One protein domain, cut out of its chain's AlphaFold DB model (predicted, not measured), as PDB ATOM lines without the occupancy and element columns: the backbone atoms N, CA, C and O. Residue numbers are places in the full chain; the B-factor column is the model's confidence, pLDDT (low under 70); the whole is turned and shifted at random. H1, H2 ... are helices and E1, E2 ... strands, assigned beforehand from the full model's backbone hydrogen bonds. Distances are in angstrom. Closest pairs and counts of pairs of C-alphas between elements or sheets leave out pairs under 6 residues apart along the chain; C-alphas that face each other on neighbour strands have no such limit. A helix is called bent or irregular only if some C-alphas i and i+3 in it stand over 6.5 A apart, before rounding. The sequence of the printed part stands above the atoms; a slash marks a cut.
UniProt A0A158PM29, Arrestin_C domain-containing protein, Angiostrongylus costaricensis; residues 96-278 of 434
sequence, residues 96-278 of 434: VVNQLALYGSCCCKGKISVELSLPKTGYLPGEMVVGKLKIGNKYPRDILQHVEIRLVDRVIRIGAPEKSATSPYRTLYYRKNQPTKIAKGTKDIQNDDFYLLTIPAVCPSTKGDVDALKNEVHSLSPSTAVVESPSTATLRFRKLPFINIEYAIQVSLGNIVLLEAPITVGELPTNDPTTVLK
ATOM      1  N   VAL A  96     214.660 171.510 192.153       91.00
ATOM      2  CA  VAL A  96     215.216 172.671 192.850       91.00
ATOM      3  C   VAL A  96     215.862 173.563 191.805       91.00
ATOM      4  O   VAL A  96     216.857 173.186 191.191       91.00
ATOM      5  N   VAL A  97     215.301 174.751 191.613       91.38
ATOM      6  CA  VAL A  97     215.896 175.805 190.789       91.38
ATOM      7  C   VAL A  97     216.487 176.850 191.728       91.38
ATOM      8  O   VAL A  97     215.836 177.260 192.686       91.38
ATOM      9  N   ASN A  98     217.712 177.296 191.461       91.38
ATOM     10  CA  ASN A  98     218.351 178.395 192.180       91.38
ATOM     11  C   ASN A  98     218.940 179.371 191.156       91.38
ATOM     12  O   ASN A  98     219.663 178.961 190.248       91.38
ATOM     13  N   GLN A  99     218.603 180.652 191.284       89.69
ATOM     14  CA  GLN A  99     219.002 181.692 190.345       89.69
ATOM     15  C   GLN A  99     219.436 182.966 191.077       89.69
ATOM     16  O   GLN A  99     218.803 183.430 192.030       89.69
ATOM     17  N   LEU A 100     220.540 183.551 190.605       86.31
ATOM     18  CA  LEU A 100     221.068 184.826 191.080       86.31
ATOM     19  C   LEU A 100     220.670 185.936 190.102       86.31
ATOM     20  O   LEU A 100     221.318 186.129 189.073       86.31
ATOM     21  N   ALA A 101     219.615 186.674 190.431       82.94
ATOM     22  CA  ALA A 101     219.107 187.766 189.612       82.94
ATOM     23  C   ALA A 101     219.723 189.121 190.004       82.94
ATOM     24  O   ALA A 101     220.128 189.356 191.150       82.94
ATOM     25  N   LEU A 102     219.775 190.039 189.037       81.19
ATOM     26  CA  LEU A 102     220.151 191.438 189.246       81.19
ATOM     27  C   LEU A 102     218.888 192.302 189.280       81.19
ATOM     28  O   LEU A 102     217.992 192.109 188.462       81.19
ATOM     29  N   TYR A 103     218.833 193.280 190.182       77.69
ATOM     30  CA  TYR A 103     217.725 194.236 190.261       77.69
ATOM     31  C   TYR A 103     218.239 195.676 190.412       77.69
ATOM     32  O   TYR A 103     219.342 195.900 190.910       77.69
ATOM     33  N   GLY A 104     217.426 196.652 190.001       70.88
ATOM     34  CA  GLY A 104     217.756 198.082 190.039       70.88
ATOM     35  C   GLY A 104     218.377 198.620 188.741       70.88
ATOM     36  O   GLY A 104     219.080 197.915 188.016       70.88
ATOM     37  N   SER A 105     218.105 199.891 188.440       66.25
ATOM     38  CA  SER A 105     218.602 200.594 187.253       66.25
ATOM     39  C   SER A 105     219.847 201.443 187.556       66.25
ATOM     40  O   SER A 105     220.106 201.827 188.697       66.25
ATOM     41  N   CYS A 106     220.633 201.707 186.505       65.44
ATOM     42  CA  CYS A 106     221.841 202.544 186.476       65.44
ATOM     43  C   CYS A 106     222.829 202.344 187.652       65.44
ATOM     44  O   CYS A 106     223.741 201.525 187.534       65.44
ATOM     45  N   CYS A 107     222.657 203.070 188.763       67.00
ATOM     46  CA  CYS A 107     223.638 203.209 189.847       67.00
ATOM     47  C   CYS A 107     223.430 202.265 191.048       67.00
ATOM     48  O   CYS A 107     224.339 202.120 191.861       67.00
ATOM     49  N   CYS A 108     222.265 201.620 191.183       67.88
ATOM     50  CA  CYS A 108     221.897 200.848 192.383       67.88
ATOM     51  C   CYS A 108     221.632 199.365 192.077       67.88
ATOM     52  O   CYS A 108     220.622 198.806 192.504       67.88
ATOM     53  N   LYS A 109     222.530 198.723 191.318       77.19
ATOM     54  CA  LYS A 109     222.409 197.301 190.951       77.19
ATOM     55  C   LYS A 109     222.647 196.388 192.158       77.19
ATOM     56  O   LYS A 109     223.786 196.179 192.572       77.19
ATOM     57  N   GLY A 110     221.571 195.823 192.696       78.94
ATOM     58  CA  GLY A 110     221.616 194.782 193.717       78.94
ATOM     59  C   GLY A 110     221.661 193.373 193.120       78.94
ATOM     60  O   GLY A 110     221.391 193.170 191.935       78.94
ATOM     61  N   LYS A 111     222.000 192.389 193.961       84.75
ATOM     62  CA  LYS A 111     221.940 190.957 193.633       84.75
ATOM     63  C   LYS A 111     220.972 190.269 194.586       84.75
ATOM     64  O   LYS A 111     221.142 190.399 195.796       84.75
ATOM     65  N   ILE A 112     220.014 189.520 194.055       84.81
ATOM     66  CA  ILE A 112     219.052 188.732 194.832       84.81
ATOM     67  C   ILE A 112     219.184 187.260 194.438       84.81
ATOM     68  O   ILE A 112     219.195 186.930 193.256       84.81
ATOM     69  N   SER A 113     219.347 186.384 195.429       88.19
ATOM     70  CA  SER A 113     219.343 184.933 195.214       88.19
ATOM     71  C   SER A 113     217.934 184.432 195.486       88.19
ATOM     72  O   SER A 113     217.394 184.730 196.553       88.19
ATOM     73  N   VAL A 114     217.358 183.689 194.548       89.56
ATOM     74  CA  VAL A 114     216.051 183.046 194.703       89.56
ATOM     75  C   VAL A 114     216.226 181.552 194.479       89.56
ATOM     76  O   VAL A 114     216.859 181.139 193.511       89.56
ATOM     77  N   GLU A 115     215.675 180.751 195.381       92.56
ATOM     78  CA  GLU A 115     215.622 179.297 195.277       92.56
ATOM     79  C   GLU A 115     214.168 178.851 195.401       92.56
ATOM     80  O   GLU A 115     213.481 179.234 196.351       92.56
ATOM     81  N   LEU A 116     213.707 178.057 194.438       93.00
ATOM     82  CA  LEU A 116     212.389 177.440 194.435       93.00
ATOM     83  C   LEU A 116     212.557 175.924 194.356       93.00
ATOM     84  O   LEU A 116     213.127 175.401 193.401       93.00
ATOM     85  N   SER A 117     212.037 175.228 195.362       93.62
ATOM     86  CA  SER A 117     211.932 173.775 195.393       93.62
ATOM     87  C   SER A 117     210.474 173.363 195.217       93.62
ATOM     88  O   SER A 117     209.619 173.774 195.999       93.62
ATOM     89  N   LEU A 118     210.191 172.544 194.208       93.31
ATOM     90  CA  LEU A 118     208.888 171.924 193.986       93.31
ATOM     91  C   LEU A 118     208.996 170.418 194.273       93.31
ATOM     92  O   LEU A 118     209.972 169.795 193.848       93.31
ATOM     93  N   PRO A 119     208.012 169.806 194.961       90.75
ATOM     94  CA  PRO A 119     208.029 168.375 195.269       90.75
ATOM     95  C   PRO A 119     207.926 167.504 194.012       90.75
ATOM     96  O   PRO A 119     208.372 166.360 194.028       90.75
ATOM     97  N   LYS A 120     207.345 168.044 192.934       90.88
ATOM     98  CA  LYS A 120     207.208 167.397 191.631       90.88
ATOM     99  C   LYS A 120     207.128 168.439 190.509       90.88
ATOM    100  O   LYS A 120     206.754 169.580 190.755       90.88
ATOM    101  N   THR A 121     207.429 168.044 189.275       89.31
ATOM    102  CA  THR A 121     207.262 168.882 188.067       89.31
ATOM    103  C   THR A 121     205.895 168.765 187.401       89.31
ATOM    104  O   THR A 121     205.524 169.636 186.616       89.31
ATOM    105  N   GLY A 122     205.162 167.682 187.663       91.12
ATOM    106  CA  GLY A 122     203.908 167.368 186.985       91.12
ATOM    107  C   GLY A 122     202.690 167.568 187.875       91.12
ATOM    108  O   GLY A 122     202.582 166.909 188.908       91.12
ATOM    109  N   TYR A 123     201.764 168.427 187.458       92.19
ATOM    110  CA  TYR A 123     200.550 168.764 188.206       92.19
ATOM    111  C   TYR A 123     199.301 168.606 187.343       92.19
ATOM    112  O   TYR A 123     199.366 168.746 186.123       92.19
ATOM    113  N   LEU A 124     198.158 168.334 187.965       91.88
ATOM    114  CA  LEU A 124     196.864 168.268 187.279       91.88
ATOM    115  C   LEU A 124     196.036 169.547 187.524       91.88
ATOM    116  O   LEU A 124     196.166 170.156 188.588       91.88
ATOM    117  N   PRO A 125     195.162 169.969 186.591       94.19
ATOM    118  CA  PRO A 125     194.217 171.060 186.834       94.19
ATOM    119  C   PRO A 125     193.327 170.803 188.064       94.19
ATOM    120  O   PRO A 125     192.694 169.758 188.189       94.19
ATOM    121  N   GLY A 126     193.275 171.766 188.984       93.06
ATOM    122  CA  GLY A 126     192.647 171.647 190.308       93.06
ATOM    123  C   GLY A 126     193.620 171.316 191.444       93.06
ATOM    124  O   GLY A 126     193.292 171.545 192.606       93.06
ATOM    125  N   GLU A 127     194.837 170.861 191.135       92.38
ATOM    126  CA  GLU A 127     195.830 170.495 192.143       92.38
ATOM    127  C   GLU A 127     196.533 171.719 192.761       92.38
ATOM    128  O   GLU A 127     196.919 172.663 192.065       92.38
ATOM    129  N   MET A 128     196.749 171.687 194.080       92.88
ATOM    130  CA  MET A 128     197.522 172.702 194.801       92.88
ATOM    131  C   MET A 128     199.031 172.515 194.608       92.88
ATOM    132  O   MET A 128     199.597 171.475 194.942       92.88
ATOM    133  N   VAL A 129     199.711 173.573 194.176       92.50
ATOM    134  CA  VAL A 129     201.172 173.652 194.142       92.50
ATOM    135  C   VAL A 129     201.679 174.207 195.473       92.50
ATOM    136  O   VAL A 129     201.559 175.401 195.763       92.50
ATOM    137  N   VAL A 130     202.290 173.337 196.277       92.06
ATOM    138  CA  VAL A 130     203.016 173.690 197.507       92.06
ATOM    139  C   VAL A 130     204.498 173.379 197.304       92.06
ATOM    140  O   VAL A 130     204.837 172.356 196.713       92.06
ATOM    141  N   GLY A 131     205.385 174.260 197.764       91.00
ATOM    142  CA  GLY A 131     206.832 174.106 197.611       91.00
ATOM    143  C   GLY A 131     207.628 174.984 198.573       91.00
ATOM    144  O   GLY A 131     207.056 175.674 199.416       91.00
ATOM    145  N   LYS A 132     208.957 174.979 198.434       90.81
ATOM    146  CA  LYS A 132     209.867 175.784 199.263       90.81
ATOM    147  C   LYS A 132     210.358 176.996 198.495       90.81
ATOM    148  O   LYS A 132     211.019 176.831 197.473       90.81
ATOM    149  N   LEU A 133     210.092 178.198 198.999       88.81
ATOM    150  CA  LEU A 133     210.625 179.441 198.433       88.81
ATOM    151  C   LEU A 133     211.626 180.067 199.404       88.81
ATOM    152  O   LEU A 133     211.275 180.384 200.546       88.81
ATOM    153  N   LYS A 134     212.858 180.284 198.933       88.19
ATOM    154  CA  LYS A 134     213.896 181.011 199.669       88.19
ATOM    155  C   LYS A 134     214.362 182.234 198.895       88.19
ATOM    156  O   LYS A 134     214.614 182.163 197.694       88.19
ATOM    157  N   ILE A 135     214.500 183.359 199.596       84.69
ATOM    158  CA  ILE A 135     214.947 184.634 199.017       84.69
ATOM    159  C   ILE A 135     216.041 185.217 199.916       84.69
ATOM    160  O   ILE A 135     215.776 185.592 201.061       84.69
ATOM    161  N   GLY A 136     217.271 185.273 199.397       78.94
ATOM    162  CA  GLY A 136     218.484 185.500 200.191       78.94
ATOM    163  C   GLY A 136     218.793 186.967 200.518       78.94
ATOM    164  O   GLY A 136     218.838 187.799 199.614       78.94
ATOM    165  N   ASN A 137     219.088 187.234 201.797       65.38
ATOM    166  CA  ASN A 137     219.404 188.477 202.545       65.38
ATOM    167  C   ASN A 137     219.758 189.829 201.859       65.38
ATOM    168  O   ASN A 137     219.705 190.869 202.528       65.38
ATOM    169  N   LYS A 138     220.231 189.885 200.609       67.62
ATOM    170  CA  LYS A 138     220.892 191.068 200.013       67.62
ATOM    171  C   LYS A 138     219.931 192.052 199.332       67.62
ATOM    172  O   LYS A 138     220.219 192.536 198.242       67.62
ATOM    173  N   TYR A 139     218.822 192.391 199.993       71.44
ATOM    174  CA  TYR A 139     217.797 193.284 199.439       71.44
ATOM    175  C   TYR A 139     217.204 194.312 200.439       71.44
ATOM    176  O   TYR A 139     217.324 194.140 201.661       71.44
ATOM    177  N   PRO A 140     216.578 195.410 199.948       69.94
ATOM    178  CA  PRO A 140     215.753 196.325 200.746       69.94
ATOM    179  C   PRO A 140     214.495 195.624 201.266       69.94
ATOM    180  O   PRO A 140     213.882 194.858 200.530       69.94
ATOM    181  N   ARG A 141     214.082 195.904 202.510       66.50
ATOM    182  CA  ARG A 141     212.996 195.170 203.199       66.50
ATOM    183  C   ARG A 141     211.690 195.100 202.398       66.50
ATOM    184  O   ARG A 141     211.026 194.069 202.424       66.50
ATOM    185  N   ASP A 142     211.364 196.162 201.672       72.75
ATOM    186  CA  ASP A 142     210.073 196.311 200.996       72.75
ATOM    187  C   ASP A 142     209.990 195.527 199.675       72.75
ATOM    188  O   ASP A 142     208.892 195.241 199.203       72.75
ATOM    189  N   ILE A 143     211.129 195.079 199.117       77.06
ATOM    190  CA  ILE A 143     211.178 194.331 197.843       77.06
ATOM    191  C   ILE A 143     210.273 193.090 197.872       77.06
ATOM    192  O   ILE A 143     209.698 192.710 196.859       77.06
ATOM    193  N   LEU A 144     210.140 192.474 199.051       74.94
ATOM    194  CA  LEU A 144     209.415 191.228 199.278       74.94
ATOM    195  C   LEU A 144     207.911 191.358 199.055       74.94
ATOM    196  O   LEU A 144     207.277 190.390 198.646       74.94
ATOM    197  N   GLN A 145     207.358 192.548 199.298       76.38
ATOM    198  CA  GLN A 145     205.942 192.857 199.083       76.38
ATOM    199  C   GLN A 145     205.611 192.993 197.587       76.38
ATOM    200  O   GLN A 145     204.451 192.914 197.193       76.38
ATOM    201  N   HIS A 146     206.643 193.178 196.756       82.88
ATOM    202  CA  HIS A 146     206.563 193.282 195.299       82.88
ATOM    203  C   HIS A 146     207.008 191.998 194.581       82.88
ATOM    204  O   HIS A 146     207.066 191.979 193.351       82.88
ATOM    205  N   VAL A 147     207.341 190.935 195.327       87.06
ATOM    206  CA  VAL A 147     207.595 189.616 194.741       87.06
ATOM    207  C   VAL A 147     206.258 188.994 194.352       87.06
ATOM    208  O   VAL A 147     205.361 188.861 195.182       87.06
ATOM    209  N   GLU A 148     206.139 188.586 193.098       91.44
ATOM    210  CA  GLU A 148     204.952 187.955 192.533       91.44
ATOM    211  C   GLU A 148     205.295 186.570 191.998       91.44
ATOM    212  O   GLU A 148     206.284 186.385 191.285       91.44
ATOM    213  N   ILE A 149     204.445 185.604 192.330       93.12
ATOM    214  CA  ILE A 149     204.482 184.251 191.785       93.12
ATOM    215  C   ILE A 149     203.479 184.208 190.642       93.12
ATOM    216  O   ILE A 149     202.323 184.590 190.827       93.12
ATOM    217  N   ARG A 150     203.925 183.767 189.467       95.31
ATOM    218  CA  ARG A 150     203.133 183.739 188.237       95.31
ATOM    219  C   ARG A 150     203.095 182.328 187.672       95.31
ATOM    220  O   ARG A 150     204.149 181.717 187.510       95.31
ATOM    221  N   LEU A 151     201.904 181.843 187.333       96.75
ATOM    222  CA  LEU A 151     201.760 180.765 186.361       96.75
ATOM    223  C   LEU A 151     201.804 181.399 184.974       96.75
ATOM    224  O   LEU A 151     201.017 182.304 184.674       96.75
ATOM    225  N   VAL A 152     202.720 180.922 184.144       96.00
ATOM    226  CA  VAL A 152     202.866 181.354 182.758       96.00
ATOM    227  C   VAL A 152     202.755 180.167 181.814       96.00
ATOM    228  O   VAL A 152     203.144 179.057 182.175       96.00
ATOM    229  N   ASP A 153     202.272 180.414 180.600       94.81
ATOM    230  CA  ASP A 153     202.345 179.472 179.484       94.81
ATOM    231  C   ASP A 153     202.980 180.111 178.246       94.81
ATOM    232  O   ASP A 153     203.021 181.337 178.083       94.81
ATOM    233  N   ARG A 154     203.511 179.259 177.371       92.69
ATOM    234  CA  ARG A 154     203.997 179.624 176.040       92.69
ATOM    235  C   ARG A 154     203.673 178.531 175.037       92.69
ATOM    236  O   ARG A 154     203.522 177.365 175.391       92.69
ATOM    237  N   VAL A 155     203.642 178.916 173.767       91.06
ATOM    238  CA  VAL A 155     203.433 178.000 172.648       91.06
ATOM    239  C   VAL A 155     204.755 177.712 171.953       91.06
ATOM    240  O   VAL A 155     205.471 178.638 171.582       91.06
ATOM    241  N   ILE A 156     205.034 176.439 171.684       87.31
ATOM    242  CA  ILE A 156     206.057 176.007 170.728       87.31
ATOM    243  C   ILE A 156     205.365 175.502 169.466       87.31
ATOM    244  O   ILE A 156     204.622 174.526 169.510       87.31
ATOM    245  N   ARG A 157     205.633 176.143 168.326       82.56
ATOM    246  CA  ARG A 157     205.121 175.725 167.018       82.56
ATOM    247  C   ARG A 157     205.953 174.582 166.440       82.56
ATOM    248  O   ARG A 157     207.110 174.775 166.062       82.56
ATOM    249  N   ILE A 158     205.362 173.394 166.356       77.19
ATOM    250  CA  ILE A 158     206.044 172.176 165.907       77.19
ATOM    251  C   ILE A 158     206.384 172.276 164.413       77.19
ATOM    252  O   ILE A 158     205.525 172.546 163.575       77.19
ATOM    253  N   GLY A 159     207.659 172.063 164.077       72.12
ATOM    254  CA  GLY A 159     208.170 172.131 162.703       72.12
ATOM    255  C   GLY A 159     208.494 173.539 162.183       72.12
ATOM    256  O   GLY A 159     208.959 173.659 161.051       72.12
ATOM    257  N   ALA A 160     208.295 174.594 162.979       74.00
ATOM    258  CA  ALA A 160     208.780 175.934 162.652       74.00
ATOM    259  C   ALA A 160     210.288 176.079 162.970       74.00
ATOM    260  O   ALA A 160     210.796 175.382 163.852       74.00
ATOM    261  N   PRO A 161     211.026 176.998 162.311       77.38
ATOM    262  CA  PRO A 161     212.412 177.297 162.672       77.38
ATOM    263  C   PRO A 161     212.513 177.772 164.126       77.38
ATOM    264  O   PRO A 161     211.773 178.675 164.514       77.38
ATOM    265  N   GLU A 162     213.454 177.226 164.899       73.25
ATOM    266  CA  GLU A 162     213.601 177.399 166.360       73.25
ATOM    267  C   GLU A 162     213.391 178.846 166.853       73.25
ATOM    268  O   GLU A 162     212.545 179.094 167.710       73.25
ATOM    269  N   LYS A 163     214.057 179.826 166.222       70.56
ATOM    270  CA  LYS A 163     213.957 181.270 166.544       70.56
ATOM    271  C   LYS A 163     212.552 181.878 166.397       70.56
ATOM    272  O   LYS A 163     212.320 182.992 166.849       70.56
ATOM    273  N   SER A 164     211.651 181.180 165.714       73.38
ATOM    274  CA  SER A 164     210.260 181.564 165.450       73.38
ATOM    275  C   SER A 164     209.245 180.533 165.958       73.38
ATOM    276  O   SER A 164     208.040 180.787 165.911       73.38
ATOM    277  N   ALA A 165     209.706 179.372 166.429       80.94
ATOM    278  CA  ALA A 165     208.849 178.308 166.927       80.94
ATOM    279  C   ALA A 165     208.222 178.700 168.268       80.94
ATOM    280  O   ALA A 165     207.008 178.591 168.430       80.94
ATOM    281  N   THR A 166     209.042 179.196 169.191       88.25
ATOM    282  CA  THR A 166     208.654 179.468 170.579       88.25
ATOM    283  C   THR A 166     208.123 180.890 170.751       88.25
ATOM    284  O   THR A 166     208.796 181.861 170.404       88.25
ATOM    285  N   SER A 167     206.921 181.027 171.311       91.75
ATOM    286  CA  SER A 167     206.375 182.314 171.746       91.75
ATOM    287  C   SER A 167     207.036 182.785 173.047       91.75
ATOM    288  O   SER A 167     207.511 181.958 173.831       91.75
ATOM    289  N   PRO A 168     207.022 184.092 173.361       92.44
ATOM    290  CA  PRO A 168     207.257 184.519 174.733       92.44
ATOM    291  C   PRO A 168     206.142 183.981 175.644       92.44
ATOM    292  O   PRO A 168     205.050 183.628 175.184       92.44
ATOM    293  N   TYR A 169     206.427 183.942 176.942       93.12
ATOM    294  CA  TYR A 169     205.445 183.604 177.965       93.12
ATOM    295  C   TYR A 169     204.365 184.685 178.093       93.12
ATOM    296  O   TYR A 169     204.675 185.880 178.079       93.12
ATOM    297  N   ARG A 170     203.112 184.271 178.304       92.62
ATOM    298  CA  ARG A 170     202.043 185.130 178.846       92.62
ATOM    299  C   ARG A 170     201.747 184.725 180.292       92.62
ATOM    300  O   ARG A 170     201.959 183.582 180.678       92.62
ATOM    301  N   THR A 171     201.266 185.665 181.103       93.56
ATOM    302  CA  THR A 171     200.830 185.372 182.479       93.56
ATOM    303  C   THR A 171     199.375 184.927 182.474       93.56
ATOM    304  O   THR A 171     198.523 185.641 181.956       93.56
ATOM    305  N   LEU A 172     199.108 183.758 183.058       93.25
ATOM    306  CA  LEU A 172     197.770 183.180 183.196       93.25
ATOM    307  C   LEU A 172     197.149 183.465 184.561       93.25
ATOM    308  O   LEU A 172     195.959 183.734 184.672       93.25
ATOM    309  N   TYR A 173     197.971 183.401 185.603       92.38
ATOM    310  CA  TYR A 173     197.592 183.679 186.981       92.38
ATOM    311  C   TYR A 173     198.787 184.304 187.691       92.38
ATOM    312  O   TYR A 173     199.928 183.911 187.440       92.38
ATOM    313  N   TYR A 174     198.546 185.243 188.603       91.00
ATOM    314  CA  TYR A 174     199.587 185.749 189.488       91.00
ATOM    315  C   TYR A 174     199.069 185.979 190.901       91.00
ATOM    316  O   TYR A 174     197.896 186.268 191.125       91.00
ATOM    317  N   ARG A 175     199.985 185.889 191.863       87.69
ATOM    318  CA  ARG A 175     199.736 186.187 193.268       87.69
ATOM    319  C   ARG A 175     200.933 186.910 193.869       87.69
ATOM    320  O   ARG A 175     202.073 186.461 193.748       87.69
ATOM    321  N   LYS A 176     200.667 188.022 194.556       85.81
ATOM    322  CA  LYS A 176     201.668 188.722 195.372       85.81
ATOM    323  C   LYS A 176     202.060 187.848 196.559       85.81
ATOM    324  O   LYS A 176     201.197 187.271 197.226       85.81
ATOM    325  N   ASN A 177     203.355 187.763 196.834       77.00
ATOM    326  CA  ASN A 177     203.880 187.055 197.988       77.00
ATOM    327  C   ASN A 177     203.360 187.705 199.280       77.00
ATOM    328  O   ASN A 177     203.551 188.899 199.509       77.00
ATOM    329  N   GLN A 178     202.730 186.909 200.140       68.44
ATOM    330  CA  GLN A 178     202.403 187.306 201.505       68.44
ATOM    331  C   GLN A 178     203.456 186.676 202.425       68.44
ATOM    332  O   GLN A 178     203.381 185.474 202.678       68.44
ATOM    333  N   PRO A 179     204.466 187.434 202.899       60.31
ATOM    334  CA  PRO A 179     205.567 186.872 203.672       60.31
ATOM    335  C   PRO A 179     205.103 186.441 205.070       60.31
ATOM    336  O   PRO A 179     205.131 187.211 206.034       60.31
ATOM    337  N   THR A 180     204.705 185.178 205.197       50.31
ATOM    338  CA  THR A 180     204.414 184.541 206.481       50.31
ATOM    339  C   THR A 180     205.700 184.454 207.303       50.31
ATOM    340  O   THR A 180     206.586 183.673 206.989       50.31
ATOM    341  N   LYS A 181     205.783 185.255 208.375       47.53
ATOM    342  CA  LYS A 181     206.867 185.276 209.382       47.53
ATOM    343  C   LYS A 181     208.266 185.626 208.836       47.53
ATOM    344  O   LYS A 181     209.096 184.760 208.583       47.53
ATOM    345  N   ILE A 182     208.598 186.919 208.837       49.94
ATOM    346  CA  ILE A 182     210.008 187.351 208.866       49.94
ATOM    347  C   ILE A 182     210.617 186.877 210.196       49.94
ATOM    348  O   ILE A 182     210.196 187.327 211.266       49.94
ATOM    349  N   ALA A 183     211.603 185.979 210.145       43.78
ATOM    350  CA  ALA A 183     212.325 185.538 211.334       43.78
ATOM    351  C   ALA A 183     213.057 186.730 211.979       43.78
ATOM    352  O   ALA A 183     213.809 187.451 211.320       43.78
ATOM    353  N   LYS A 184     212.840 186.969 213.281       36.69
ATOM    354  CA  LYS A 184     213.474 188.087 214.000       36.69
ATOM    355  C   LYS A 184     215.000 187.923 214.006       36.69
ATOM    356  O   LYS A 184     215.526 187.152 214.798       36.69
ATOM    357  N   GLY A 185     215.692 188.695 213.168       47.88
ATOM    358  CA  GLY A 185     217.157 188.802 213.143       47.88
ATOM    359  C   GLY A 185     217.798 188.526 211.781       47.88
ATOM    360  O   GLY A 185     218.846 189.096 211.490       47.88
ATOM    361  N   THR A 186     217.144 187.748 210.916       48.84
ATOM    362  CA  THR A 186     217.689 187.328 209.612       48.84
ATOM    363  C   THR A 186     216.797 187.856 208.490       48.84
ATOM    364  O   THR A 186     215.578 187.740 208.573       48.84
ATOM    365  N   LYS A 187     217.365 188.437 207.425       55.22
ATOM    366  CA  LYS A 187     216.594 188.902 206.252       55.22
ATOM    367  C   LYS A 187     216.389 187.772 205.227       55.22
ATOM    368  O   LYS A 187     216.293 188.046 204.036       55.22
ATOM    369  N   ASP A 188     216.377 186.519 205.664       55.50
ATOM    370  CA  ASP A 188     216.101 185.375 204.802       55.50
ATOM    371  C   ASP A 188     214.650 184.957 205.004       55.50
ATOM    372  O   ASP A 188     214.215 184.716 206.132       55.50
ATOM    373  N   ILE A 189     213.913 184.836 203.904       63.88
ATOM    374  CA  ILE A 189     212.687 184.042 203.897       63.88
ATOM    375  C   ILE A 189     213.094 182.613 203.573       63.88
ATOM    376  O   ILE A 189     213.790 182.387 202.584       63.88
ATOM    377  N   GLN A 190     212.631 181.670 204.387       66.06
ATOM    378  CA  GLN A 190     212.531 180.256 204.045       66.06
ATOM    379  C   GLN A 190     211.141 179.805 204.486       66.06
ATOM    380  O   GLN A 190     210.867 179.740 205.682       66.06
ATOM    381  N   ASN A 191     210.251 179.571 203.524       69.44
ATOM    382  CA  ASN A 191     208.941 178.979 203.775       69.44
ATOM    383  C   ASN A 191     208.922 177.607 203.111       69.44
ATOM    384  O   ASN A 191     208.936 177.534 201.885       69.44
ATOM    385  N   ASP A 192     208.926 176.553 203.927       67.06
ATOM    386  CA  ASP A 192     209.079 175.164 203.479       67.06
ATOM    387  C   ASP A 192     207.764 174.511 203.018       67.06
ATOM    388  O   ASP A 192     207.810 173.584 202.218       67.06
ATOM    389  N   ASP A 193     206.619 175.036 203.462       79.06
ATOM    390  CA  ASP A 193     205.271 174.636 203.030       79.06
ATOM    391  C   ASP A 193     204.543 175.849 202.424       79.06
ATOM    392  O   ASP A 193     203.462 176.261 202.853       79.06
ATOM    393  N   PHE A 194     205.186 176.519 201.464       84.00
ATOM    394  CA  PHE A 194     204.618 177.699 200.829       84.00
ATOM    395  C   PHE A 194     203.602 177.283 199.758       84.00
ATOM    396  O   PHE A 194     203.979 176.731 198.728       84.00
ATOM    397  N   TYR A 195     202.316 177.576 199.966       89.12
ATOM    398  CA  TYR A 195     201.301 177.467 198.912       89.12
ATOM    399  C   TYR A 195     201.549 178.539 197.844       89.12
ATOM    400  O   TYR A 195     201.424 179.734 198.130       89.12
ATOM    401  N   LEU A 196     201.897 178.114 196.627       89.94
ATOM    402  CA  LEU A 196     202.134 178.992 195.483       89.94
ATOM    403  C   LEU A 196     200.798 179.396 194.848       89.94
ATOM    404  O   LEU A 196     200.431 180.575 194.877       89.94
ATOM    405  N   LEU A 197     200.092 178.406 194.299       93.06
ATOM    406  CA  LEU A 197     198.856 178.532 193.523       93.06
ATOM    407  C   LEU A 197     198.173 177.164 193.378       93.06
ATOM    408  O   LEU A 197     198.818 176.134 193.556       93.06
ATOM    409  N   THR A 198     196.904 177.150 192.992       94.38
ATOM    410  CA  THR A 198     196.216 175.963 192.464       94.38
ATOM    411  C   THR A 198     196.274 176.024 190.943       94.38
ATOM    412  O   THR A 198     196.050 177.097 190.383       94.38
ATOM    413  N   ILE A 199     196.590 174.916 190.263       95.00
ATOM    414  CA  ILE A 199     196.576 174.883 188.793       95.00
ATOM    415  C   ILE A 199     195.133 175.141 188.330       95.00
ATOM    416  O   ILE A 199     194.248 174.360 188.680       95.00
ATOM    417  N   PRO A 200     194.853 176.218 187.581       95.50
ATOM    418  CA  PRO A 200     193.497 176.528 187.151       95.50
ATOM    419  C   PRO A 200     193.130 175.729 185.889       95.50
ATOM    420  O   PRO A 200     193.945 174.977 185.357       95.50
ATOM    421  N   ALA A 201     191.909 175.906 185.382       94.56
ATOM    422  CA  ALA A 201     191.479 175.304 184.123       94.56
ATOM    423  C   ALA A 201     192.294 175.869 182.941       94.56
ATOM    424  O   ALA A 201     192.146 177.035 182.553       94.56
ATOM    425  N   VAL A 202     193.183 175.037 182.395       94.25
ATOM    426  CA  VAL A 202     194.108 175.358 181.299       94.25
ATOM    427  C   VAL A 202     194.274 174.144 180.384       94.25
ATOM    428  O   VAL A 202     194.042 173.011 180.805       94.25
ATOM    429  N   CYS A 203     194.703 174.367 179.142       91.94
ATOM    430  CA  CYS A 203     194.980 173.279 178.207       91.94
ATOM    431  C   CYS A 203     196.153 172.421 178.720       91.94
ATOM    432  O   CYS A 203     197.205 172.988 179.020       91.94
ATOM    433  N   PRO A 204     196.043 171.088 178.794       89.75
ATOM    434  CA  PRO A 204     197.154 170.232 179.195       89.75
ATOM    435  C   PRO A 204     198.404 170.416 178.325       89.75
ATOM    436  O   PRO A 204     198.326 170.784 177.148       89.75
ATOM    437  N   SER A 205     199.572 170.142 178.905       85.75
ATOM    438  CA  SER A 205     200.851 170.147 178.197       85.75
ATOM    439  C   SER A 205     200.884 169.037 177.157       85.75
ATOM    440  O   SER A 205     201.080 167.865 177.480       85.75
ATOM    441  N   THR A 206     200.710 169.431 175.900       67.38
ATOM    442  CA  THR A 206     200.494 168.543 174.759       67.38
ATOM    443  C   THR A 206     201.734 167.702 174.426       67.38
ATOM    444  O   THR A 206     202.502 168.010 173.512       67.38
ATOM    445  N   LYS A 207     201.905 166.565 175.108       55.06
ATOM    446  CA  LYS A 207     202.723 165.459 174.592       55.06
ATOM    447  C   LYS A 207     201.904 164.770 173.504       55.06
ATOM    448  O   LYS A 207     201.159 163.845 173.791       55.06
ATOM    449  N   GLY A 208     201.986 165.341 172.297       49.34
ATOM    450  CA  GLY A 208     201.043 165.125 171.198       49.34
ATOM    451  C   GLY A 208     200.669 163.665 170.972       49.34
ATOM    452  O   GLY A 208     201.551 162.823 170.928       49.34
ATOM    453  N   ASP A 209     199.367 163.436 170.815       47.38
ATOM    454  CA  ASP A 209     198.658 162.154 170.750       47.38
ATOM    455  C   ASP A 209     199.445 160.999 170.094       47.38
ATOM    456  O   ASP A 209     199.394 160.802 168.876       47.38
ATOM    457  N   VAL A 210     200.199 160.253 170.910       47.19
ATOM    458  CA  VAL A 210     200.961 159.068 170.493       47.19
ATOM    459  C   VAL A 210     200.158 157.818 170.838       47.19
ATOM    460  O   VAL A 210     199.861 157.579 172.008       47.19
ATOM    461  N   ASP A 211     199.884 156.975 169.844       46.12
ATOM    462  CA  ASP A 211     199.394 155.612 170.044       46.12
ATOM    463  C   ASP A 211     200.398 154.855 170.931       46.12
ATOM    464  O   ASP A 211     201.502 154.497 170.500       46.12
ATOM    465  N   ALA A 212     200.011 154.618 172.188       41.94
ATOM    466  CA  ALA A 212     200.853 154.005 173.212       41.94
ATOM    467  C   ALA A 212     201.293 152.566 172.873       41.94
ATOM    468  O   ALA A 212     202.235 152.060 173.484       41.94
ATOM    469  N   LEU A 213     200.645 151.909 171.901       48.84
ATOM    470  CA  LEU A 213     201.031 150.591 171.392       48.84
ATOM    471  C   LEU A 213     202.012 150.662 170.213       48.84
ATOM    472  O   LEU A 213     202.714 149.680 169.967       48.84
ATOM    473  N   LYS A 214     202.075 151.785 169.484       48.19
ATOM    474  CA  LYS A 214     202.879 151.910 168.250       48.19
ATOM    475  C   LYS A 214     204.009 152.938 168.303       48.19
ATOM    476  O   LYS A 214     204.897 152.878 167.459       48.19
ATOM    477  N   ASN A 215     204.003 153.864 169.265       47.19
ATOM    478  CA  ASN A 215     204.820 155.087 169.229       47.19
ATOM    479  C   ASN A 215     204.589 155.940 167.956       47.19
ATOM    480  O   ASN A 215     205.457 156.711 167.547       47.19
ATOM    481  N   GLU A 216     203.414 155.816 167.334       45.53
ATOM    482  CA  GLU A 216     203.005 156.579 166.150       45.53
ATOM    483  C   GLU A 216     201.999 157.659 166.551       45.53
ATOM    484  O   GLU A 216     201.133 157.424 167.386       45.53
ATOM    485  N   VAL A 217     202.097 158.853 165.966       50.06
ATOM    486  CA  VAL A 217     201.191 159.964 166.298       50.06
ATOM    487  C   VAL A 217     199.865 159.781 165.537       50.06
ATOM    488  O   VAL A 217     199.888 159.542 164.327       50.06
ATOM    489  N   HIS A 218     198.719 159.881 166.218       48.12
ATOM    490  CA  HIS A 218     197.384 159.567 165.677       48.12
ATOM    491  C   HIS A 218     196.990 160.419 164.460       48.12
ATOM    492  O   HIS A 218     196.539 161.552 164.601       48.12
ATOM    493  N   SER A 219     197.106 159.875 163.244       46.03
ATOM    494  CA  SER A 219     196.747 160.589 162.008       46.03
ATOM    495  C   SER A 219     195.282 161.036 161.976       46.03
ATOM    496  O   SER A 219     194.375 160.221 162.181       46.03
ATOM    497  N   LEU A 220     195.063 162.315 161.630       50.97
ATOM    498  CA  LEU A 220     193.752 162.872 161.293       50.97
ATOM    499  C   LEU A 220     193.161 162.053 160.148       50.97
ATOM    500  O   LEU A 220     193.508 162.221 158.976       50.97
ATOM    501  N   SER A 221     192.259 161.151 160.508       45.47
ATOM    502  CA  SER A 221     191.589 160.260 159.579       45.47
ATOM    503  C   SER A 221     190.120 160.667 159.492       45.47
ATOM    504  O   SER A 221     189.466 160.829 160.529       45.47
ATOM    505  N   PRO A 222     189.566 160.850 158.276       46.38
ATOM    506  CA  PRO A 222     188.120 160.900 158.140       46.38
ATOM    507  C   PRO A 222     187.550 159.605 158.724       46.38
ATOM    508  O   PRO A 222     188.088 158.520 158.475       46.38
ATOM    509  N   SER A 223     186.473 159.700 159.508       45.28
ATOM    510  CA  SER A 223     185.702 158.496 159.812       45.28
ATOM    511  C   SER A 223     185.178 157.924 158.490       45.28
ATOM    512  O   SER A 223     184.981 158.657 157.521       45.28
ATOM    513  N   THR A 224     184.935 156.618 158.431       47.00
ATOM    514  CA  THR A 224     184.453 155.925 157.220       47.00
ATOM    515  C   THR A 224     183.088 156.412 156.705       47.00
ATOM    516  O   THR A 224     182.645 155.946 155.661       47.00
ATOM    517  N   ALA A 225     182.442 157.347 157.411       49.94
ATOM    518  CA  ALA A 225     181.203 158.017 157.024       49.94
ATOM    519  C   ALA A 225     181.403 159.424 156.411       49.94
ATOM    520  O   ALA A 225     180.445 159.989 155.888       49.94
ATOM    521  N   VAL A 226     182.607 160.014 156.455       53.00
ATOM    522  CA  VAL A 226     182.860 161.328 155.833       53.00
ATOM    523  C   VAL A 226     183.084 161.148 154.333       53.00
ATOM    524  O   VAL A 226     184.046 160.504 153.911       53.00
ATOM    525  N   VAL A 227     182.211 161.750 153.523       52.03
ATOM    526  CA  VAL A 227     182.364 161.818 152.062       52.03
ATOM    527  C   VAL A 227     183.651 162.575 151.719       52.03
ATOM    528  O   VAL A 227     183.856 163.691 152.195       52.03
ATOM    529  N   GLU A 228     184.514 161.989 150.881       51.66
ATOM    530  CA  GLU A 228     185.768 162.630 150.462       51.66
ATOM    531  C   GLU A 228     185.500 163.896 149.626       51.66
ATOM    532  O   GLU A 228     185.270 163.840 148.420       51.66
ATOM    533  N   SER A 229     185.572 165.062 150.269       52.31
ATOM    534  CA  SER A 229     185.680 166.366 149.612       52.31
ATOM    535  C   SER A 229     187.153 166.760 149.394       52.31
ATOM    536  O   SER A 229     188.022 166.304 150.149       52.31
ATOM    537  N   PRO A 230     187.473 167.666 148.446       55.81
ATOM    538  CA  PRO A 230     188.827 168.212 148.288       55.81
ATOM    539  C   PRO A 230     189.404 168.793 149.594       55.81
ATOM    540  O   PRO A 230     190.589 168.613 149.887       55.81
ATOM    541  N   SER A 231     188.556 169.406 150.427       51.00
ATOM    542  CA  SER A 231     188.921 169.906 151.758       51.00
ATOM    543  C   SER A 231     189.368 168.772 152.691       51.00
ATOM    544  O   SER A 231     190.414 168.890 153.339       51.00
ATOM    545  N   THR A 232     188.648 167.640 152.702       55.31
ATOM    546  CA  THR A 232     188.998 166.460 153.518       55.31
ATOM    547  C   THR A 232     190.200 165.675 152.986       55.31
ATOM    548  O   THR A 232     190.978 165.148 153.780       55.31
ATOM    549  N   ALA A 233     190.434 165.646 151.669       58.28
ATOM    550  CA  ALA A 233     191.571 164.938 151.073       58.28
ATOM    551  C   ALA A 233     192.920 165.463 151.597       58.28
ATOM    552  O   ALA A 233     193.861 164.697 151.815       58.28
ATOM    553  N   THR A 234     193.004 166.769 151.879       55.81
ATOM    554  CA  THR A 234     194.212 167.372 152.459       55.81
ATOM    555  C   THR A 234     194.449 167.005 153.931       55.81
ATOM    556  O   THR A 234     195.575 167.167 154.394       55.81
ATOM    557  N   LEU A 235     193.459 166.468 154.663       54.00
ATOM    558  CA  LEU A 235     193.616 166.054 156.070       54.00
ATOM    559  C   LEU A 235     194.701 164.984 156.234       54.00
ATOM    560  O   LEU A 235     195.536 165.109 157.123       54.00
ATOM    561  N   ARG A 236     194.768 164.021 155.303       53.78
ATOM    562  CA  ARG A 236     195.784 162.948 155.280       53.78
ATOM    563  C   ARG A 236     197.230 163.459 155.175       53.78
ATOM    564  O   ARG A 236     198.157 162.715 155.472       53.78
ATOM    565  N   PHE A 237     197.422 164.710 154.751       52.47
ATOM    566  CA  PHE A 237     198.732 165.353 154.599       52.47
ATOM    567  C   PHE A 237     199.006 166.433 155.663       52.47
ATOM    568  O   PHE A 237     200.105 166.993 155.705       52.47
ATOM    569  N   ARG A 238     198.033 166.752 156.531       57.19
ATOM    570  CA  ARG A 238     198.184 167.754 157.597       57.19
ATOM    571  C   ARG A 238     198.842 167.103 158.816       57.19
ATOM    572  O   ARG A 238     198.317 166.155 159.389       57.19
ATOM    573  N   LYS A 239     200.010 167.623 159.207       51.78
ATOM    574  CA  LYS A 239     200.762 167.134 160.370       51.78
ATOM    575  C   LYS A 239     200.018 167.417 161.681       51.78
ATOM    576  O   LYS A 239     199.309 168.410 161.809       51.78
ATOM    577  N   LEU A 240     200.224 166.518 162.635       56.91
ATOM    578  CA  LEU A 240     199.650 166.535 163.982       56.91
ATOM    579  C   LEU A 240     200.369 167.556 164.877       56.91
ATOM    580  O   LEU A 240     201.382 168.117 164.450       56.91
ATOM    581  N   PRO A 241     199.791 167.877 166.049       57.53
ATOM    582  CA  PRO A 241     199.490 169.241 166.470       57.53
ATOM    583  C   PRO A 241     200.622 170.233 166.195       57.53
ATOM    584  O   PRO A 241     201.745 170.101 166.678       57.53
ATOM    585  N   PHE A 242     200.284 171.302 165.472       71.12
ATOM    586  CA  PHE A 242     201.216 172.383 165.144       71.12
ATOM    587  C   PHE A 242     201.676 173.189 166.369       71.12
ATOM    588  O   PHE A 242     202.482 174.102 166.203       71.12
ATOM    589  N   ILE A 243     201.172 172.892 167.572       81.50
ATOM    590  CA  ILE A 243     201.511 173.569 168.823       81.50
ATOM    591  C   ILE A 243     201.722 172.573 169.972       81.50
ATOM    592  O   ILE A 243     200.980 171.606 170.108       81.50
ATOM    593  N   ASN A 244     202.709 172.859 170.818       85.56
ATOM    594  CA  ASN A 244     202.856 172.325 172.170       85.56
ATOM    595  C   ASN A 244     202.758 173.492 173.165       85.56
ATOM    596  O   ASN A 244     203.203 174.600 172.853       85.56
ATOM    597  N   ILE A 245     202.180 173.251 174.341       90.12
ATOM    598  CA  ILE A 245     201.926 174.263 175.369       90.12
ATOM    599  C   ILE A 245     202.766 173.928 176.599       90.12
ATOM    600  O   ILE A 245     202.552 172.926 177.288       90.12
ATOM    601  N   GLU A 246     203.748 174.779 176.863       92.06
ATOM    602  CA  GLU A 246     204.656 174.641 177.997       92.06
ATOM    603  C   GLU A 246     204.277 175.613 179.104       92.06
ATOM    604  O   GLU A 246     203.965 176.773 178.831       92.06
ATOM    605  N   TYR A 247     204.374 175.150 180.349       94.88
ATOM    606  CA  TYR A 247     204.070 175.937 181.536       94.88
ATOM    607  C   TYR A 247     205.318 176.153 182.383       94.88
ATOM    608  O   TYR A 247     206.201 175.297 182.470       94.88
ATOM    609  N   ALA A 248     205.361 177.284 183.074       95.88
ATOM    610  CA  ALA A 248     206.345 177.520 184.114       95.88
ATOM    611  C   ALA A 248     205.739 178.294 185.285       95.88
ATOM    612  O   ALA A 248     204.776 179.050 185.145       95.88
ATOM    613  N   ILE A 249     206.351 178.119 186.451       95.94
ATOM    614  CA  ILE A 249     206.139 178.967 187.614       95.94
ATOM    615  C   ILE A 249     207.292 179.963 187.654       95.94
ATOM    616  O   ILE A 249     208.449 179.592 187.857       95.94
ATOM    617  N   GLN A 250     206.978 181.239 187.458       95.50
ATOM    618  CA  GLN A 250     207.947 182.324 187.550       95.50
ATOM    619  C   GLN A 250     207.842 183.021 188.905       95.50
ATOM    620  O   GLN A 250     206.759 183.413 189.339       95.50
ATOM    621  N   VAL A 251     208.988 183.234 189.552       93.12
ATOM    622  CA  VAL A 251     209.124 184.181 190.663       93.12
ATOM    623  C   VAL A 251     209.646 185.481 190.069       93.12
ATOM    624  O   VAL A 251     210.689 185.506 189.416       93.12
ATOM    625  N   SER A 252     208.919 186.570 190.276       91.75
ATOM    626  CA  SER A 252     209.150 187.847 189.604       91.75
ATOM    627  C   SER A 252     209.119 189.020 190.580       91.75
ATOM    628  O   SER A 252     208.595 188.910 191.684       91.75
ATOM    629  N   LEU A 253     209.707 190.141 190.175       87.75
ATOM    630  CA  LEU A 253     209.722 191.406 190.899       87.75
ATOM    631  C   LEU A 253     209.364 192.517 189.910       87.75
ATOM    632  O   LEU A 253     210.209 192.967 189.129       87.75
ATOM    633  N   GLY A 254     208.092 192.916 189.897       81.81
ATOM    634  CA  GLY A 254     207.545 193.754 188.829       81.81
ATOM    635  C   GLY A 254     207.787 193.112 187.457       81.81
ATOM    636  O   GLY A 254     207.316 192.009 187.183       81.81
ATOM    637  N   ASN A 255     208.566 193.776 186.604       81.06
ATOM    638  CA  ASN A 255     208.847 193.302 185.242       81.06
ATOM    639  C   ASN A 255     210.088 192.390 185.146       81.06
ATOM    640  O   ASN A 255     210.405 191.916 184.059       81.06
ATOM    641  N   ILE A 256     210.810 192.153 186.247       86.31
ATOM    642  CA  ILE A 256     212.018 191.316 186.258       86.31
ATOM    643  C   ILE A 256     211.638 189.897 186.687       86.31
ATOM    644  O   ILE A 256     211.193 189.694 187.815       86.31
ATOM    645  N   VAL A 257     211.851 188.906 185.820       90.62
ATOM    646  CA  VAL A 257     211.808 187.488 186.214       90.62
ATOM    647  C   VAL A 257     213.075 187.186 187.017       90.62
ATOM    648  O   VAL A 257     214.186 187.387 186.527       90.62
ATOM    649  N   LEU A 258     212.914 186.760 188.270       90.25
ATOM    650  CA  LEU A 258     214.022 186.406 189.160       90.25
ATOM    651  C   LEU A 258     214.413 184.931 189.014       90.25
ATOM    652  O   LEU A 258     215.592 184.602 189.125       90.25
ATOM    653  N   LEU A 259     213.414 184.072 188.803       93.62
ATOM    654  CA  LEU A 259     213.548 182.626 188.657       93.62
ATOM    655  C   LEU A 259     212.399 182.074 187.807       93.62
ATOM    656  O   LEU A 259     211.265 182.538 187.928       93.62
ATOM    657  N   GLU A 260     212.685 181.052 187.005       95.00
ATOM    658  CA  GLU A 260     211.700 180.268 186.254       95.00
ATOM    659  C   GLU A 260     211.855 178.776 186.581       95.00
ATOM    660  O   GLU A 260     212.946 178.225 186.450       95.00
ATOM    661  N   ALA A 261     210.771 178.124 187.005       94.69
ATOM    662  CA  ALA A 261     210.709 176.679 187.210       94.69
ATOM    663  C   ALA A 261     209.719 176.059 186.207       94.69
ATOM    664  O   ALA A 261     208.516 176.303 186.334       94.69
ATOM    665  N   PRO A 262     210.180 175.285 185.207       94.06
ATOM    666  CA  PRO A 262     209.290 174.642 184.247       94.06
ATOM    667  C   PRO A 262     208.448 173.558 184.929       94.06
ATOM    668  O   PRO A 262     208.948 172.801 185.765       94.06
ATOM    669  N   ILE A 263     207.175 173.473 184.549       93.25
ATOM    670  CA  ILE A 263     206.236 172.448 185.013       93.25
ATOM    671  C   ILE A 263     205.484 171.842 183.823       93.25
ATOM    672  O   ILE A 263     205.441 172.398 182.728       93.25
ATOM    673  N   THR A 264     204.877 170.681 184.031       91.38
ATOM    674  CA  THR A 264     203.988 170.036 183.060       91.38
ATOM    675  C   THR A 264     202.588 169.980 183.652       91.38
ATOM    676  O   THR A 264     202.431 169.554 184.798       91.38
ATOM    677  N   VAL A 265     201.580 170.392 182.883       92.00
ATOM    678  CA  VAL A 265     200.170 170.243 183.272       92.00
ATOM    679  C   VAL A 265     199.616 168.988 182.606       92.00
ATOM    680  O   VAL A 265     199.739 168.832 181.394       92.00
ATOM    681  N   GLY A 266     199.074 168.063 183.392       88.94
ATOM    682  CA  GLY A 266     198.597 166.766 182.910       88.94
ATOM    683  C   GLY A 266     197.159 166.802 182.402       88.94
ATOM    684  O   GLY A 266     196.412 167.744 182.664       88.94
ATOM    685  N   GLU A 267     196.777 165.746 181.690       87.81
ATOM    686  CA  GLU A 267     195.395 165.512 181.273       87.81
ATOM    687  C   GLU A 267     194.608 164.828 182.392       87.81
ATOM    688  O   GLU A 267     195.122 163.919 183.049       87.81
ATOM    689  N   LEU A 268     193.358 165.247 182.583       88.44
ATOM    690  CA  LEU A 268     192.392 164.569 183.446       88.44
ATOM    691  C   LEU A 268     191.521 163.619 182.617       88.44
ATOM    692  O   LEU A 268     191.246 163.941 181.456       88.44
ATOM    693  N   PRO A 269     191.048 162.497 183.189       87.56
ATOM    694  CA  PRO A 269     190.137 161.619 182.479       87.56
ATOM    695  C   PRO A 269     188.811 162.338 182.214       87.56
ATOM    696  O   PRO A 269     188.235 162.942 183.122       87.56
ATOM    697  N   THR A 270     188.306 162.264 180.983       84.56
ATOM    698  CA  THR A 270     187.039 162.917 180.596       84.56
ATOM    699  C   THR A 270     185.807 162.209 181.149       84.56
ATOM    700  O   THR A 270     184.753 162.825 181.255       84.56
ATOM    701  N   ASN A 271     185.952 160.931 181.500       84.88
ATOM    702  CA  ASN A 271     184.867 160.062 181.958       84.88
ATOM    703  C   ASN A 271     184.816 159.952 183.497       84.88
ATOM    704  O   ASN A 271     184.007 159.199 184.038       84.88
ATOM    705  N   ASP A 272     185.703 160.656 184.209       86.69
ATOM    706  CA  ASP A 272     185.747 160.677 185.673       86.69
ATOM    707  C   ASP A 272     184.691 161.666 186.211       86.69
ATOM    708  O   ASP A 272     184.734 162.843 185.845       86.69
ATOM    709  N   PRO A 273     183.762 161.249 187.097       86.25
ATOM    710  CA  PRO A 273     182.725 162.129 187.647       86.25
ATOM    711  C   PRO A 273     183.279 163.268 188.522       86.25
ATOM    712  O   PRO A 273     182.548 164.196 188.863       86.25
ATOM    713  N   THR A 274     184.557 163.216 188.907       88.94
ATOM    714  CA  THR A 274     185.256 164.306 189.601       88.94
ATOM    715  C   THR A 274     185.874 165.330 188.645       88.94
ATOM    716  O   THR A 274     186.318 166.386 189.097       88.94
ATOM    717  N   THR A 275     185.879 165.081 187.333       91.12
ATOM    718  CA  THR A 275     186.321 166.042 186.317       91.12
ATOM    719  C   THR A 275     185.163 166.950 185.905       91.12
ATOM    720  O   THR A 275     184.150 166.494 185.385       91.12
ATOM    721  N   VAL A 276     185.333 168.266 186.055       93.50
ATOM    722  CA  VAL A 276     184.381 169.276 185.566       93.50
ATOM    723  C   VAL A 276     185.020 170.174 184.514       93.50
ATOM    724  O   VAL A 276     186.187 170.554 184.623       93.50
ATOM    725  N   LEU A 277     184.249 170.557 183.495       93.44
ATOM    726  CA  LEU A 277     184.680 171.559 182.522       93.44
ATOM    727  C   LEU A 277     184.562 172.958 183.132       93.44
ATOM    728  O   LEU A 277     183.483 173.382 183.544       93.44
ATOM    729  N   LYS A 278     185.674 173.694 183.165       95.06
ATOM    730  CA  LYS A 278     185.724 175.082 183.640       95.06
ATOM    731  C   LYS A 278     186.324 176.001 182.582       95.06
ATOM    732  O   LYS A 278     187.202 175.605 181.817       95.06
TER     733      LYS A 278
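What this domain is: This is residues 96 to 278 of the 434 residues of the protein "Arrestin_C domain-containing protein" of Angiostrongylus costaricensis (UniProt A0A158PM29). Two strongly twisted sheets of four strands lie face to face as a sandwich, their strands crossed at 44 degrees. From one end of it the chain runs out in a long loop that holds H3 and returns into E7; this loop makes much of the length, and its residues 223 to 231 stick out. The printed part has 183 residues, with three named helices and nine named strands in the order E1 E2 E3 H1 E4 H2 E5 E6 H3 E7 E8 E9; the class is mostly strand, with strands holding 79 of the 97 residues in named elements, and the sheets, in the orders E1 E2 E3 E6 and E5 E4 E7 E8, are antiparallel throughout. The whole is loose, with a radius of gyration of the C-alphas of 21.4 A, and elongated, spanning 74 by 43 by 27 A.

Where its parts are: E1, residues 96 to 103, begins at C-alpha 96 (215.216, 172.671, 192.850). E2 is 110 to 118, 26.2 A long, and E3 is 128 to 136, 25.1 A. H1, 141 to 146, is only just irregular: C-alphas 141 and 144 are 6.6 A apart. E4, 147 to 157, spans 31.1 A; H2 is 162 to 165 and E5 170 to 176. E6, 189 to 198, bends by 78 degrees at residue 192. H3, 230 to 237, begins at C-alpha 230 (188.827, 168.212, 148.288). E7, 243 to 253, spans 29.5 A and bends by 54 degrees at 249; E8, 256 to 265, bends by 66 degrees at 259. E9, 275 to 278, ends at C-alpha 278 (185.724, 175.082, 183.640).

How they stand to each other: E1, E2 and E3 form a meander, each strand the antiparallel neighbour of the one before; N 99 and O 114 are 2.9 A apart, N 117 and O 132 2.8 A. E6 is the edge strand beside E3, with N 131 and O 194 at 3.0 A. In the other sheet N 151 of E4 and O 173 of E5 are 2.9 A apart, N 150 of E4 and O 250 of E7 2.9 A. E7 and E8 form a hairpin, with N 249 and O 261 at 2.8 A. Between the sheets, the closest C-alphas of E1 and E8, Ala 101 and Leu 258, are 5.3 A apart. H1 and H2 only graze the sheet E5 E4 E7 E8; H3 is on neither sheet. E9 pairs with no named strand. O i to N i+4 pairs within hydrogen-bond range number 0 of 2 in H1 and 0 of 4 in H3, O i to N i+3 pairs 2 of 3 and 3 of 5; H2 is too short for an i+4 pair.

The domain as a whole: The C-alphas farthest apart, Gly 185 and Val 227, are 75.3 A apart. The printed part has no cut; the links E5 to E6 and E6 to H3 are long. Residues 269 to 274 stand free too. Mean pLDDT of the printed part is 77.1; 59 residues are under 70, among them 178 to 192 and 206 to 241.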